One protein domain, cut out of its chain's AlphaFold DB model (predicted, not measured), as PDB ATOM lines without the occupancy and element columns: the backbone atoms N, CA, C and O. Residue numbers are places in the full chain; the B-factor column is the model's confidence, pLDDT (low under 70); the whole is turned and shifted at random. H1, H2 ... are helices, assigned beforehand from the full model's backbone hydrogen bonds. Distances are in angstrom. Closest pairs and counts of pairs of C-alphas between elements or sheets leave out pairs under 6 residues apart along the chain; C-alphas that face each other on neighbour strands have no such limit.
ATOM      1  N   PHE A 317     132.301 117.653  93.644       94.44
ATOM      2  CA  PHE A 317     131.000 117.110  94.044       94.44
ATOM      3  C   PHE A 317     130.301 116.366  92.894       94.44
ATOM      4  O   PHE A 317     129.744 115.290  93.104       94.44
ATOM      5  N   LEU A 318     130.349 116.900  91.670       94.31
ATOM      6  CA  LEU A 318     129.822 116.222  90.481       94.31
ATOM      7  C   LEU A 318     130.640 114.973  90.117       94.31
ATOM      8  O   LEU A 318     130.049 113.965  89.743       94.31
ATOM      9  N   CYS A 319     131.962 114.995  90.309       94.44
ATOM     10  CA  CYS A 319     132.813 113.809  90.188       94.44
ATOM     11  C   CYS A 319     132.419 112.724  91.200       94.44
ATOM     12  O   CYS A 319     132.262 111.566  90.820       94.44
ATOM     13  N   LEU A 320     132.171 113.099  92.462       93.25
ATOM     14  CA  LEU A 320     131.667 112.183  93.487       93.25
ATOM     15  C   LEU A 320     130.311 111.580  93.080       93.25
ATOM     16  O   LEU A 320     130.141 110.368  93.147       93.25
ATOM     17  N   LEU A 321     129.374 112.402  92.587       92.00
ATOM     18  CA  LEU A 321     128.076 111.944  92.073       92.00
ATOM     19  C   LEU A 321     128.202 110.989  90.877       92.00
ATOM     20  O   LEU A 321     127.504 109.977  90.851       92.00
ATOM     21  N   ASP A 322     129.063 111.283  89.899       92.44
ATOM     22  CA  ASP A 322     129.258 110.426  88.723       92.44
ATOM     23  C   ASP A 322     129.929 109.096  89.094       92.44
ATOM     24  O   ASP A 322     129.528 108.041  88.603       92.44
ATOM     25  N   ALA A 323     130.891 109.119  90.018       90.75
ATOM     26  CA  ALA A 323     131.520 107.918  90.556       90.75
ATOM     27  C   ALA A 323     130.512 107.047  91.337       90.75
ATOM     28  O   ALA A 323     130.382 105.853  91.061       90.75
ATOM     29  N   CYS A 324     129.701 107.648  92.220       88.62
ATOM     30  CA  CYS A 324     128.580 106.959  92.867       88.62
ATOM     31  C   CYS A 324     127.601 106.364  91.852       88.62
ATOM     32  O   CYS A 324     127.122 105.248  92.041       88.62
ATOM     33  N   ALA A 325     127.294 107.091  90.779       87.12
ATOM     34  CA  ALA A 325     126.367 106.646  89.748       87.12
ATOM     35  C   ALA A 325     126.882 105.425  88.968       87.12
ATOM     36  O   ALA A 325     126.096 104.536  88.648       87.12
ATOM     37  N   ARG A 326     128.189 105.369  88.674       86.38
ATOM     38  CA  ARG A 326     128.838 104.230  87.994       86.38
ATOM     39  C   ARG A 326     128.844 102.970  88.860       86.38
ATOM     40  O   ARG A 326     128.604 101.882  88.349       86.38
ATOM     41  N   ASN A 327     129.076 103.131  90.161       82.88
ATOM     42  CA  ASN A 327     129.213 102.007  91.093       82.88
ATOM     43  C   ASN A 327     127.884 101.587  91.741       82.88
ATOM     44  O   ASN A 327     127.812 100.542  92.391       82.88
ATOM     45  N   SER A 328     126.821 102.376  91.555       78.00
ATOM     46  CA  SER A 328     125.473 102.033  92.006       78.00
ATOM     47  C   SER A 328     125.004 100.747  91.337       78.00
ATOM     48  O   SER A 328     124.837 100.682  90.118       78.00
ATOM     49  N   ARG A 329     124.757  99.715  92.144       71.19
ATOM     50  CA  ARG A 329     124.163  98.464  91.665       71.19
ATOM     51  C   ARG A 329     122.652  98.652  91.488       71.19
ATOM     52  O   ARG A 329     122.055  99.379  92.284       71.19
ATOM     53  N   PRO A 330     122.007  97.958  90.531       62.22
ATOM     54  CA  PRO A 330     120.554  98.012  90.366       62.22
ATOM     55  C   PRO A 330     119.751  97.689  91.630       62.22
ATOM     56  O   PRO A 330     118.662  98.228  91.809       62.22
ATOM     57  N   ASP A 331     120.314  96.860  92.512       62.09
ATOM     58  CA  ASP A 331     119.666  96.402  93.742       62.09
ATOM     59  C   ASP A 331     119.934  97.303  94.973       62.09
ATOM     60  O   ASP A 331     119.235  97.174  95.975       62.09
ATOM     61  N   ASP A 332     120.908  98.229  94.915       70.88
ATOM     62  CA  ASP A 332     121.145  99.251  95.958       70.88
ATOM     63  C   ASP A 332     121.593 100.611  95.366       70.88
ATOM     64  O   ASP A 332     122.762 100.994  95.473       70.88
ATOM     65  N   PRO A 333     120.676 101.390  94.761       73.19
ATOM     66  CA  PRO A 333     120.949 102.756  94.315       73.19
ATOM     67  C   PRO A 333     120.847 103.806  95.444       73.19
ATOM     68  O   PRO A 333     120.863 105.005  95.145       73.19
ATOM     69  N   SER A 334     120.703 103.396  96.719       78.75
ATOM     70  CA  SER A 334     120.395 104.294  97.855       78.75
ATOM     71  C   SER A 334     121.348 105.486  97.937       78.75
ATOM     72  O   SER A 334     120.915 106.633  97.859       78.75
ATOM     73  N   LEU A 335     122.650 105.203  97.984       81.81
ATOM     74  CA  LEU A 335     123.721 106.182  98.164       81.81
ATOM     75  C   LEU A 335     123.709 107.282  97.092       81.81
ATOM     76  O   LEU A 335     123.802 108.467  97.411       81.81
ATOM     77  N   PHE A 336     123.568 106.895  95.821       87.00
ATOM     78  CA  PHE A 336     123.496 107.843  94.711       87.00
ATOM     79  C   PHE A 336     122.211 108.672  94.764       87.00
ATOM     80  O   PHE A 336     122.260 109.887  94.580       87.00
ATOM     81  N   CYS A 337     121.069 108.045  95.055       86.94
ATOM     82  CA  CYS A 337     119.787 108.744  95.130       86.94
ATOM     83  C   CYS A 337     119.731 109.743  96.292       86.94
ATOM     84  O   CYS A 337     119.210 110.842  96.113       86.94
ATOM     85  N   GLU A 338     120.290 109.393  97.450       85.88
ATOM     86  CA  GLU A 338     120.403 110.266  98.623       85.88
ATOM     87  C   GLU A 338     121.336 111.453  98.345       85.88
ATOM     88  O   GLU A 338     120.944 112.607  98.549       85.88
ATOM     89  N   LEU A 339     122.530 111.199  97.792       87.44
ATOM     90  CA  LEU A 339     123.495 112.248  97.449       87.44
ATOM     91  C   LEU A 339     122.959 113.181  96.348       87.44
ATOM     92  O   LEU A 339     123.120 114.400  96.437       87.44
ATOM     93  N   PHE A 340     122.273 112.636  95.338       90.06
ATOM     94  CA  PHE A 340     121.620 113.420  94.287       90.06
ATOM     95  C   PHE A 340     120.449 114.249  94.827       90.06
ATOM     96  O   PHE A 340     120.325 115.428  94.493       90.06
ATOM     97  N   PHE A 341     119.593 113.662  95.668       88.44
ATOM     98  CA  PHE A 341     118.483 114.376  96.299       88.44
ATOM     99  C   PHE A 341     119.004 115.553  97.130       88.44
ATOM    100  O   PHE A 341     118.500 116.672  97.007       88.44
ATOM    101  N   TYR A 342     120.069 115.336  97.905       86.94
ATOM    102  CA  TYR A 342     120.702 116.403  98.666       86.94
ATOM    103  C   TYR A 342     121.312 117.492  97.764       86.94
ATOM    104  O   TYR A 342     121.089 118.682  97.996       86.94
ATOM    105  N   ALA A 343     121.993 117.112  96.680       90.56
ATOM    106  CA  ALA A 343     122.495 118.058  95.682       90.56
ATOM    107  C   ALA A 343     121.374 118.921  95.073       90.56
ATOM    108  O   ALA A 343     121.540 120.130  94.907       90.56
ATOM    109  N   CYS A 344     120.206 118.327  94.799       90.50
ATOM    110  CA  CYS A 344     119.030 119.060  94.335       90.50
ATOM    111  C   CYS A 344     118.548 120.073  95.374       90.50
ATOM    112  O   CYS A 344     118.249 121.203  95.004       90.50
ATOM    113  N   ARG A 345     118.530 119.719  96.668       88.94
ATOM    114  CA  ARG A 345     118.186 120.673  97.735       88.94
ATOM    115  C   ARG A 345     119.138 121.867  97.756       88.94
ATOM    116  O   ARG A 345     118.665 122.998  97.828       88.94
ATOM    117  N   VAL A 346     120.449 121.641  97.636       90.00
ATOM    118  CA  VAL A 346     121.448 122.726  97.578       90.00
ATOM    119  C   VAL A 346     121.219 123.633  96.363       90.00
ATOM    120  O   VAL A 346     121.235 124.853  96.502       90.00
ATOM    121  N   VAL A 347     120.934 123.063  95.187       91.25
ATOM    122  CA  VAL A 347     120.626 123.832  93.964       91.25
ATOM    123  C   VAL A 347     119.298 124.598  94.059       91.25
ATOM    124  O   VAL A 347     119.207 125.687  93.502       91.25
ATOM    125  N   ASP A 348     118.291 124.075  94.763       90.50
ATOM    126  CA  ASP A 348     116.988 124.738  94.957       90.50
ATOM    127  C   ASP A 348     117.088 125.953  95.903       90.50
ATOM    128  O   ASP A 348     116.403 126.955  95.714       90.50
ATOM    129  N   HIS A 349     117.993 125.900  96.892       88.44
ATOM    130  CA  HIS A 349     118.239 127.010  97.825       88.44
ATOM    131  C   HIS A 349     119.203 128.070  97.270       88.44
ATOM    132  O   HIS A 349     119.158 129.226  97.695       88.44
ATOM    133  N   LEU A 350     120.098 127.703  96.346       87.62
ATOM    134  CA  LEU A 350     121.069 128.634  95.775       87.62
ATOM    135  C   LEU A 350     120.475 129.434  94.603       87.62
ATOM    136  O   LEU A 350     119.971 128.856  93.638       87.62
ATOM    137  N   PRO A 351     120.596 130.776  94.595       85.81
ATOM    138  CA  PRO A 351     120.208 131.559  93.432       85.81
ATOM    139  C   PRO A 351     121.119 131.203  92.250       85.81
ATOM    140  O   PRO A 351     122.338 131.105  92.392       85.81
ATOM    141  N   ARG A 352     120.540 131.066  91.051       81.19
ATOM    142  CA  ARG A 352     121.251 130.594  89.842       81.19
ATOM    143  C   ARG A 352     122.521 131.384  89.495       81.19
ATOM    144  O   ARG A 352     123.405 130.833  88.856       81.19
ATOM    145  N   SER A 353     122.626 132.644  89.920       83.31
ATOM    146  CA  SER A 353     123.811 133.496  89.744       83.31
ATOM    147  C   SER A 353     125.018 133.110  90.612       83.31
ATOM    148  O   SER A 353     126.109 133.619  90.375       83.31
ATOM    149  N   GLN A 354     124.837 132.246  91.617       86.12
ATOM    150  CA  GLN A 354     125.903 131.741  92.491       86.12
ATOM    151  C   GLN A 354     126.394 130.338  92.099       86.12
ATOM    152  O   GLN A 354     127.424 129.899  92.607       86.12
ATOM    153  N   LEU A 355     125.684 129.639  91.208       84.06
ATOM    154  CA  LEU A 355     126.105 128.338  90.687       84.06
ATOM    155  C   LEU A 355     127.211 128.541  89.646       84.06
ATOM    156  O   LEU A 355     127.045 129.286  88.681       84.06
ATOM    157  N   VAL A 356     128.349 127.882  89.854       87.31
ATOM    158  CA  VAL A 356     129.543 128.027  89.012       87.31
ATOM    159  C   VAL A 356     129.624 126.872  88.013       87.31
ATOM    160  O   VAL A 356     129.350 125.729  88.365       87.31
ATOM    161  N   THR A 357     130.025 127.137  86.768       87.44
ATOM    162  CA  THR A 357     130.277 126.081  85.773       87.44
ATOM    163  C   THR A 357     131.446 125.186  86.223       87.44
ATOM    164  O   THR A 357     132.489 125.734  86.602       87.44
ATOM    165  N   PRO A 358     131.324 123.844  86.172       90.81
ATOM    166  CA  PRO A 358     132.400 122.929  86.558       90.81
ATOM    167  C   PRO A 358     133.642 123.016  85.646       90.81
ATOM    168  O   PRO A 358     133.703 123.775  84.674       90.81
ATOM    169  N   LEU A 359     134.692 122.284  86.023       89.75
ATOM    170  CA  LEU A 359     135.948 122.145  85.279       89.75
ATOM    171  C   LEU A 359     135.806 121.220  84.069       89.75
ATOM    172  O   LEU A 359     136.350 121.537  83.015       89.75
ATOM    173  N   GLU A 360     135.060 120.128  84.224       89.56
ATOM    174  CA  GLU A 360     134.790 119.135  83.185       89.56
ATOM    175  C   GLU A 360     133.295 118.805  83.099       89.56
ATOM    176  O   GLU A 360     132.498 119.225  83.944       89.56
ATOM    177  N   ASN A 361     132.934 118.033  82.074       91.00
ATOM    178  CA  ASN A 361     131.581 117.539  81.861       91.00
ATOM    179  C   ASN A 361     131.452 116.090  82.368       91.00
ATOM    180  O   ASN A 361     132.320 115.257  82.114       91.00
ATOM    181  N   PHE A 362     130.317 115.772  82.990       91.31
ATOM    182  CA  PHE A 362     129.940 114.457  83.509       91.31
ATOM    183  C   PHE A 362     128.733 113.919  82.713       91.31
ATOM    184  O   PHE A 362     127.597 113.934  83.198       91.31
ATOM    185  N   PRO A 363     128.932 113.481  81.453       86.88
ATOM    186  CA  PRO A 363     127.834 113.092  80.567       86.88
ATOM    187  C   PRO A 363     127.108 111.823  81.033       86.88
ATOM    188  O   PRO A 363     125.915 111.681  80.780       86.88
ATOM    189  N   HIS A 364     127.803 110.918  81.731       87.31
ATOM    190  CA  HIS A 364     127.206 109.709  82.297       87.31
ATOM    191  C   HIS A 364     126.170 110.066  83.377       87.31
ATOM    192  O   HIS A 364     124.995 109.738  83.222       87.31
ATOM    193  N   PHE A 365     126.561 110.841  84.394       88.12
ATOM    194  CA  PHE A 365     125.650 111.430  85.377       88.12
ATOM    195  C   PHE A 365     124.474 112.189  84.735       88.12
ATOM    196  O   PHE A 365     123.323 111.983  85.121       88.12
ATOM    197  N   ALA A 366     124.734 113.033  83.732       86.81
ATOM    198  CA  ALA A 366     123.693 113.829  83.078       86.81
ATOM    199  C   ALA A 366     122.642 112.988  82.326       86.81
ATOM    200  O   ALA A 366     121.478 113.388  82.254       86.81
ATOM    201  N   ALA A 367     123.032 111.826  81.791       84.38
ATOM    202  CA  ALA A 367     122.138 110.903  81.090       84.38
ATOM    203  C   ALA A 367     121.193 110.127  82.026       84.38
ATOM    204  O   ALA A 367     120.181 109.588  81.572       84.38
ATOM    205  N   LEU A 368     121.499 110.061  83.326       81.94
ATOM    206  CA  LEU A 368     120.680 109.348  84.299       81.94
ATOM    207  C   LEU A 368     119.454 110.167  84.705       81.94
ATOM    208  O   LEU A 368     119.514 111.381  84.911       81.94
ATOM    209  N   ASP A 369     118.325 109.479  84.864       76.12
ATOM    210  CA  ASP A 369     117.112 110.046  85.446       76.12
ATOM    211  C   ASP A 369     116.822 109.377  86.799       76.12
ATOM    212  O   ASP A 369     116.191 108.315  86.850       76.12
ATOM    213  N   PRO A 370     117.316 109.952  87.912       71.56
ATOM    214  CA  PRO A 370     117.250 109.319  89.225       71.56
ATOM    215  C   PRO A 370     115.824 109.178  89.765       71.56
ATOM    216  O   PRO A 370     115.626 108.420  90.709       71.56
ATOM    217  N   LEU A 371     114.810 109.803  89.148       75.94
ATOM    218  CA  LEU A 371     113.399 109.568  89.486       75.94
ATOM    219  C   LEU A 371     113.031 108.068  89.441       75.94
ATOM    220  O   LEU A 371     112.234 107.598  90.251       75.94
ATOM    221  N   PHE A 372     113.634 107.316  88.515       72.62
ATOM    222  CA  PHE A 372     113.418 105.873  88.365       72.62
ATOM    223  C   PHE A 372     114.224 105.025  89.361       72.62
ATOM    224  O   PHE A 372     113.898 103.857  89.553       72.62
ATOM    225  N   LEU A 373     115.246 105.607  89.996       76.50
ATOM    226  CA  LEU A 373     116.153 104.942  90.940       76.50
ATOM    227  C   LEU A 373     115.813 105.249  92.410       76.50
ATOM    228  O   LEU A 373     116.138 104.464  93.297       76.50
ATOM    229  N   MET A 374     115.141 106.374  92.677       82.56
ATOM    230  CA  MET A 374     114.739 106.787  94.024       82.56
ATOM    231  C   MET A 374     113.782 105.786  94.684       82.56
ATOM    232  O   MET A 374     112.837 105.294  94.064       82.56
ATOM    233  N   SER A 375     113.963 105.570  95.988       81.69
ATOM    234  CA  SER A 375     112.996 104.858  96.829       81.69
ATOM    235  C   SER A 375     111.659 105.603  96.899       81.69
ATOM    236  O   SER A 375     111.596 106.822  96.726       81.69
ATOM    237  N   ASP A 376     110.568 104.897  97.197       81.00
ATOM    238  CA  ASP A 376     109.240 105.522  97.289       81.00
ATOM    239  C   ASP A 376     109.107 106.498  98.474       81.00
ATOM    240  O   ASP A 376     108.208 107.339  98.484       81.00
ATOM    241  N   GLU A 377     110.008 106.426  99.459       79.69
ATOM    242  CA  GLU A 377     110.154 107.449 100.500       79.69
ATOM    243  C   GLU A 377     110.750 108.745  99.921       79.69
ATOM    244  O   GLU A 377     110.157 109.810 100.087       79.69
ATOM    245  N   LEU A 378     111.854 108.659  99.167       79.94
ATOM    246  CA  LEU A 378     112.476 109.821  98.515       79.94
ATOM    247  C   LEU A 378     111.560 110.449  97.458       79.94
ATOM    248  O   LEU A 378     111.434 111.671  97.412       79.94
ATOM    249  N   LYS A 379     110.859 109.634  96.653       84.25
ATOM    250  CA  LYS A 379     109.911 110.123  95.634       84.25
ATOM    251  C   LYS A 379     108.805 111.005  96.229       84.25
ATOM    252  O   LYS A 379     108.438 111.997  95.608       84.25
ATOM    253  N   LYS A 380     108.294 110.686  97.428       84.38
ATOM    254  CA  LYS A 380     107.282 111.508  98.128       84.38
ATOM    255  C   LYS A 380     107.817 112.887  98.521       84.38
ATOM    256  O   LYS A 380     107.057 113.850  98.517       84.38
ATOM    257  N   SER A 381     109.107 112.975  98.831       83.75
ATOM    258  CA  SER A 381     109.790 114.218  99.206       83.75
ATOM    259  C   SER A 381     110.335 115.001  98.002       83.75
ATOM    260  O   SER A 381     110.745 116.148  98.157       83.75
ATOM    261  N   TYR A 382     110.352 114.415  96.799       86.50
ATOM    262  CA  TYR A 382     110.940 115.009  95.593       86.50
ATOM    263  C   TYR A 382     109.938 115.907  94.847       86.50
ATOM    264  O   TYR A 382     109.362 115.552  93.814       86.50
ATOM    265  N   THR A 383     109.725 117.093  95.425       87.38
ATOM    266  CA  THR A 383     108.815 118.143  94.944       87.38
ATOM    267  C   THR A 383     109.144 118.635  93.527       87.38
ATOM    268  O   THR A 383     110.232 118.423  92.994       87.38
ATOM    269  N   ALA A 384     108.214 119.380  92.919       87.19
ATOM    270  CA  ALA A 384     108.430 120.010  91.614       87.19
ATOM    271  C   ALA A 384     109.616 121.003  91.592       87.19
ATOM    272  O   ALA A 384     110.262 121.148  90.553       87.19
ATOM    273  N   SER A 385     109.939 121.658  92.719       88.00
ATOM    274  CA  SER A 385     111.119 122.532  92.817       88.00
ATOM    275  C   SER A 385     112.412 121.711  92.762       88.00
ATOM    276  O   SER A 385     113.269 121.971  91.919       88.00
ATOM    277  N   LEU A 386     112.487 120.614  93.522       88.62
ATOM    278  CA  LEU A 386     113.624 119.691  93.499       88.62
ATOM    279  C   LEU A 386     113.788 118.984  92.145       88.62
ATOM    280  O   LEU A 386     114.916 118.801  91.696       88.62
ATOM    281  N   GLN A 387     112.697 118.671  91.440       88.94
ATOM    282  CA  GLN A 387     112.743 118.185  90.053       88.94
ATOM    283  C   GLN A 387     113.377 119.216  89.106       88.94
ATOM    284  O   GLN A 387     114.233 118.875  88.284       88.94
ATOM    285  N   GLN A 388     113.003 120.491  89.244       89.44
ATOM    286  CA  GLN A 388     113.590 121.584  88.471       89.44
ATOM    287  C   GLN A 388     115.064 121.827  88.842       89.44
ATOM    288  O   GLN A 388     115.874 122.097  87.950       89.44
ATOM    289  N   ALA A 389     115.429 121.691  90.118       90.44
ATOM    290  CA  ALA A 389     116.807 121.763  90.596       90.44
ATOM    291  C   ALA A 389     117.660 120.602  90.054       90.44
ATOM    292  O   ALA A 389     118.754 120.833  89.545       90.44
ATOM    293  N   GLY A 390     117.132 119.374  90.037       90.00
ATOM    294  CA  GLY A 390     117.785 118.202  89.445       90.00
ATOM    295  C   GLY A 390     117.951 118.282  87.922       90.00
ATOM    296  O   GLY A 390     118.923 117.762  87.371       90.00
ATOM    297  N   PHE A 391     117.049 118.975  87.218       88.62
ATOM    298  CA  PHE A 391     117.260 119.338  85.812       88.62
ATOM    299  C   PHE A 391     118.397 120.360  85.649       88.62
ATOM    300  O   PHE A 391     119.262 120.181  84.794       88.62
ATOM    301  N   VAL A 392     118.435 121.408  86.484       90.19
ATOM    302  CA  VAL A 392     119.521 122.407  86.471       90.19
ATOM    303  C   VAL A 392     120.872 121.751  86.774       90.19
ATOM    304  O   VAL A 392     121.836 122.022  86.065       90.19
ATOM    305  N   LEU A 393     120.936 120.847  87.752       91.25
ATOM    306  CA  LEU A 393     122.150 120.124  88.136       91.25
ATOM    307  C   LEU A 393     122.705 119.257  86.993       91.25
ATOM    308  O   LEU A 393     123.883 119.371  86.662       91.25
ATOM    309  N   ARG A 394     121.855 118.448  86.342       90.38
ATOM    310  CA  ARG A 394     122.253 117.616  85.186       90.38
ATOM    311  C   ARG A 394     122.646 118.439  83.959       90.38
ATOM    312  O   ARG A 394     123.478 118.004  83.170       90.38
ATOM    313  N   ARG A 395     122.074 119.635  83.795       89.00
ATOM    314  CA  ARG A 395     122.470 120.567  82.734       89.00
ATOM    315  C   ARG A 395     123.823 121.225  83.027       89.00
ATOM    316  O   ARG A 395     124.672 121.296  82.144       89.00
ATOM    317  N   LEU A 396     124.056 121.651  84.271       88.94
ATOM    318  CA  LEU A 396     125.339 122.210  84.715       88.94
ATOM    319  C   LEU A 396     126.505 121.232  84.532       88.94
ATOM    320  O   LEU A 396     127.619 121.674  84.275       88.94
ATOM    321  N   SER A 397     126.256 119.923  84.620       88.19
ATOM    322  CA  SER A 397     127.274 118.894  84.394       88.19
ATOM    323  C   SER A 397     127.608 118.614  82.922       88.19
ATOM    324  O   SER A 397     128.422 117.733  82.672       88.19
ATOM    325  N   ILE A 398     127.007 119.304  81.946       86.50
ATOM    326  CA  ILE A 398     127.349 119.159  80.511       86.50
ATOM    327  C   ILE A 398     127.546 120.490  79.774       86.50
ATOM    328  O   ILE A 398     128.277 120.520  78.786       86.50
ATOM    329  N   ASP A 399     126.966 121.594  80.256       67.06
ATOM    330  CA  ASP A 399     127.103 122.932  79.652       67.06
ATOM    331  C   ASP A 399     128.446 123.616  80.023       67.06
ATOM    332  O   ASP A 399     128.514 124.795  80.385       67.06
ATOM    333  N   GLY A 400     129.553 122.878  79.912       53.16
ATOM    334  CA  GLY A 400     130.908 123.419  79.915       53.16
ATOM    335  C   GLY A 400     131.303 123.945  78.530       53.16
ATOM    336  O   GLY A 400     131.748 123.168  77.694       53.16
ATOM    337  N   GLN A 401     131.222 125.271  78.336       41.38
ATOM    338  CA  GLN A 401     131.646 126.042  77.140       41.38
ATOM    339  C   GLN A 401     130.670 126.171  75.944       41.38
ATOM    340  O   GLN A 401     131.073 125.986  74.800       41.38
ATOM    341  N   HIS A 402     129.440 126.661  76.149       29.95
ATOM    342  CA  HIS A 402     128.725 127.372  75.069       29.95
ATOM    343  C   HIS A 402     127.977 128.624  75.574       29.95
ATOM    344  O   HIS A 402     127.429 128.606  76.677       29.95
ATOM    345  N   VAL A 410     115.687 120.514  72.799       27.44
ATOM    346  CA  VAL A 410     116.786 119.556  72.614       27.44
ATOM    347  C   VAL A 410     116.233 118.174  72.951       27.44
ATOM    348  O   VAL A 410     115.725 117.959  74.052       27.44
ATOM    349  N   CYS A 411     116.289 117.250  71.992       25.53
ATOM    350  CA  CYS A 411     115.856 115.872  72.193       25.53
ATOM    351  C   CYS A 411     116.804 115.157  73.162       25.53
ATOM    352  O   CYS A 411     117.995 115.034  72.893       25.53
ATOM    353  N   VAL A 412     116.267 114.644  74.270       31.44
ATOM    354  CA  VAL A 412     117.010 113.755  75.170       31.44
ATOM    355  C   VAL A 412     116.998 112.348  74.572       31.44
ATOM    356  O   VAL A 412     116.050 111.589  74.785       31.44
ATOM    357  N   GLU A 413     118.051 111.976  73.844       26.56
ATOM    358  CA  GLU A 413     118.324 110.558  73.599       26.56
ATOM    359  C   GLU A 413     118.686 109.892  74.932       26.56
ATOM    360  O   GLU A 413     119.766 110.084  75.492       26.56
ATOM    361  N   ARG A 414     117.738 109.118  75.472       34.12
ATOM    362  CA  ARG A 414     117.882 108.383  76.734       34.12
ATOM    363  C   ARG A 414     118.857 107.212  76.577       34.12
ATOM    364  O   ARG A 414     118.445 106.057  76.458       34.12
ATOM    365  N   SER A 415     120.156 107.499  76.613       32.50
ATOM    366  CA  SER A 415     121.193 106.470  76.705       32.50
ATOM    367  C   SER A 415     121.247 105.891  78.121       32.50
ATOM    368  O   SER A 415     122.025 106.315  78.971       32.50
ATOM    369  N   VAL A 416     120.403 104.891  78.379       38.16
ATOM    370  CA  VAL A 416     120.516 104.061  79.585       38.16
ATOM    371  C   VAL A 416     121.799 103.233  79.475       38.16
ATOM    372  O   VAL A 416     121.965 102.474  78.508       38.16
ATOM    373  N   CYS A 417     122.699 103.379  80.452       38.97
ATOM    374  CA  CYS A 417     123.939 102.609  80.551       38.97
ATOM    375  C   CYS A 417     123.645 101.096  80.468       38.97
ATOM    376  O   CYS A 417     122.641 100.618  81.001       38.97
ATOM    377  N   SER A 418     124.483 100.336  79.755       41.59
ATOM    378  CA  SER A 418     124.247  98.918  79.421       41.59
ATOM    379  C   SER A 418     123.978  98.040  80.649       41.59
ATOM    380  O   SER A 418     123.123  97.156  80.592       41.59
ATOM    381  N   GLN A 419     124.627  98.353  81.769       42.56
ATOM    382  CA  GLN A 419     124.482  97.708  83.077       42.56
ATOM    383  C   GLN A 419     123.037  97.741  83.621       42.56
ATOM    384  O   GLN A 419     122.614  96.827  84.323       42.56
ATOM    385  N   TRP A 420     122.244  98.740  83.223       45.31
ATOM    386  CA  TRP A 420     120.850  98.934  83.642       45.31
ATOM    387  C   TRP A 420     119.820  98.375  82.647       45.31
ATOM    388  O   TRP A 420     118.621  98.408  82.913       45.31
ATOM    389  N   ARG A 421     120.256  97.831  81.500       44.34
ATOM    390  CA  ARG A 421     119.355  97.239  80.488       44.34
ATOM    391  C   ARG A 421     118.961  95.787  80.790       44.34
ATOM    392  O   ARG A 421     118.027  95.283  80.175       44.34
ATOM    393  N   GLY A 422     119.681  95.113  81.693       33.50
ATOM    394  CA  GLY A 422     119.543  93.671  81.941       33.50
ATOM    395  C   GLY A 422     118.376  93.259  82.847       33.50
ATOM    396  O   GLY A 422     117.878  92.144  82.718       33.50
ATOM    397  N   HIS A 423     117.910  94.138  83.740       37.88
ATOM    398  CA  HIS A 423     116.831  93.824  84.684       37.88
ATOM    399  C   HIS A 423     115.477  94.318  84.149       37.88
ATOM    400  O   HIS A 423     115.343  95.445  83.680       37.88
ATOM    401  N   GLY A 424     114.455  93.454  84.206       35.28
ATOM    402  CA  GLY A 424     113.203  93.546  83.432       35.28
ATOM    403  C   GLY A 424     112.236  94.709  83.719       35.28
ATOM    404  O   GLY A 424     111.088  94.650  83.279       35.28
TER     405      GLY A 424
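AT A GLANCE: This is residues 317 to 402 and 410 to 424 of the 434 residues of the protein "Hypothetical protein" of Spirometra erinaceieuropaei (UniProt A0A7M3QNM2). A helical hairpin of H1 and H2, H2 being the longest helix, is crossed by H5 nearly at right angles to H2, and the short H3 bridges H1 and the far part of H5, which joins these four helices in a ring of contacts. H4 sits farther out, near H2, while the long loop of residues 350 to 362 and the low-confidence stretch of residues 410 to 424 lie at the outside. The printed part has 101 residues with five named helices, H1 to H5 in chain order, and no named strand; the class is all helix. It is compact, with a radius of gyration of the C-alphas of 13.4 A and spans of 41 by 29 by 26 A.

IN THESE COORDINATES: H2, residues 334 to 349, measures 22.8 A from first to last C-alpha and begins at C-alpha 334, (120.395, 104.294, 97.855). H1, residues 317 to 327, measures 15.5 A and begins at C-alpha 317, (131.000, 117.110, 94.044). H5, residues 384 to 396, measures 18.4 A and ends at C-alpha 396, (125.339, 122.210, 84.715). H3 is residues 363 to 367, 6.1 A, and H4 is residues 376 to 381, 8.9 A.

HOW THE PARTS SIT: H2 and H5 touch, with 20 pairs of C-alphas within 8 A; the closest are those of Cys 344 and Gly 390, 5.1 A apart. Their lines are about perpendicular, at 83 degrees. H2 touches H1 with residues 335 to 340 alone, the closest C-alphas being those of Cys 324 and Phe 336, 5.5 A apart. H1 and H2 form a helical hairpin, at a shallow tilt of 25 degrees, opposite ways. H3 touches H1, where the closest C-alphas, of Asp 322 and Phe 365, are 5.0 A apart. H5 touches H3 with residues 394 to 395 alone; the closest C-alphas, of Ala 366 and Arg 394, are 4.6 A apart. H4 is close to H2 but not clearly touching: the closest C-alphas, of Phe 341 and Leu 378, are 7.9 A apart, at a shallow tilt of 8 degrees, the same way. H1 and H5 are apart, as are H1 and H4. In H1, H2, H3 and H5 every O i to N i+4 pair is within hydrogen-bond range; in H4 0 of 2 are, beside 2 of 3 O i to N i+3 pairs.

THE WHOLE: The two C-alphas farthest apart, of Ser 353 and Gly 424, are 41.8 A apart. The link from H2 to H3, 13 residues, is long, and the link from H4 to H5, 2 residues, is tight. Residues 403 to 409 are cut out, and C-alphas 402 and 410 are 14.5 A apart across the cut. The mean pLDDT of the printed part is 76.6; it is under 70 at residues 330 to 331, 399 to 402 and 410 to 424.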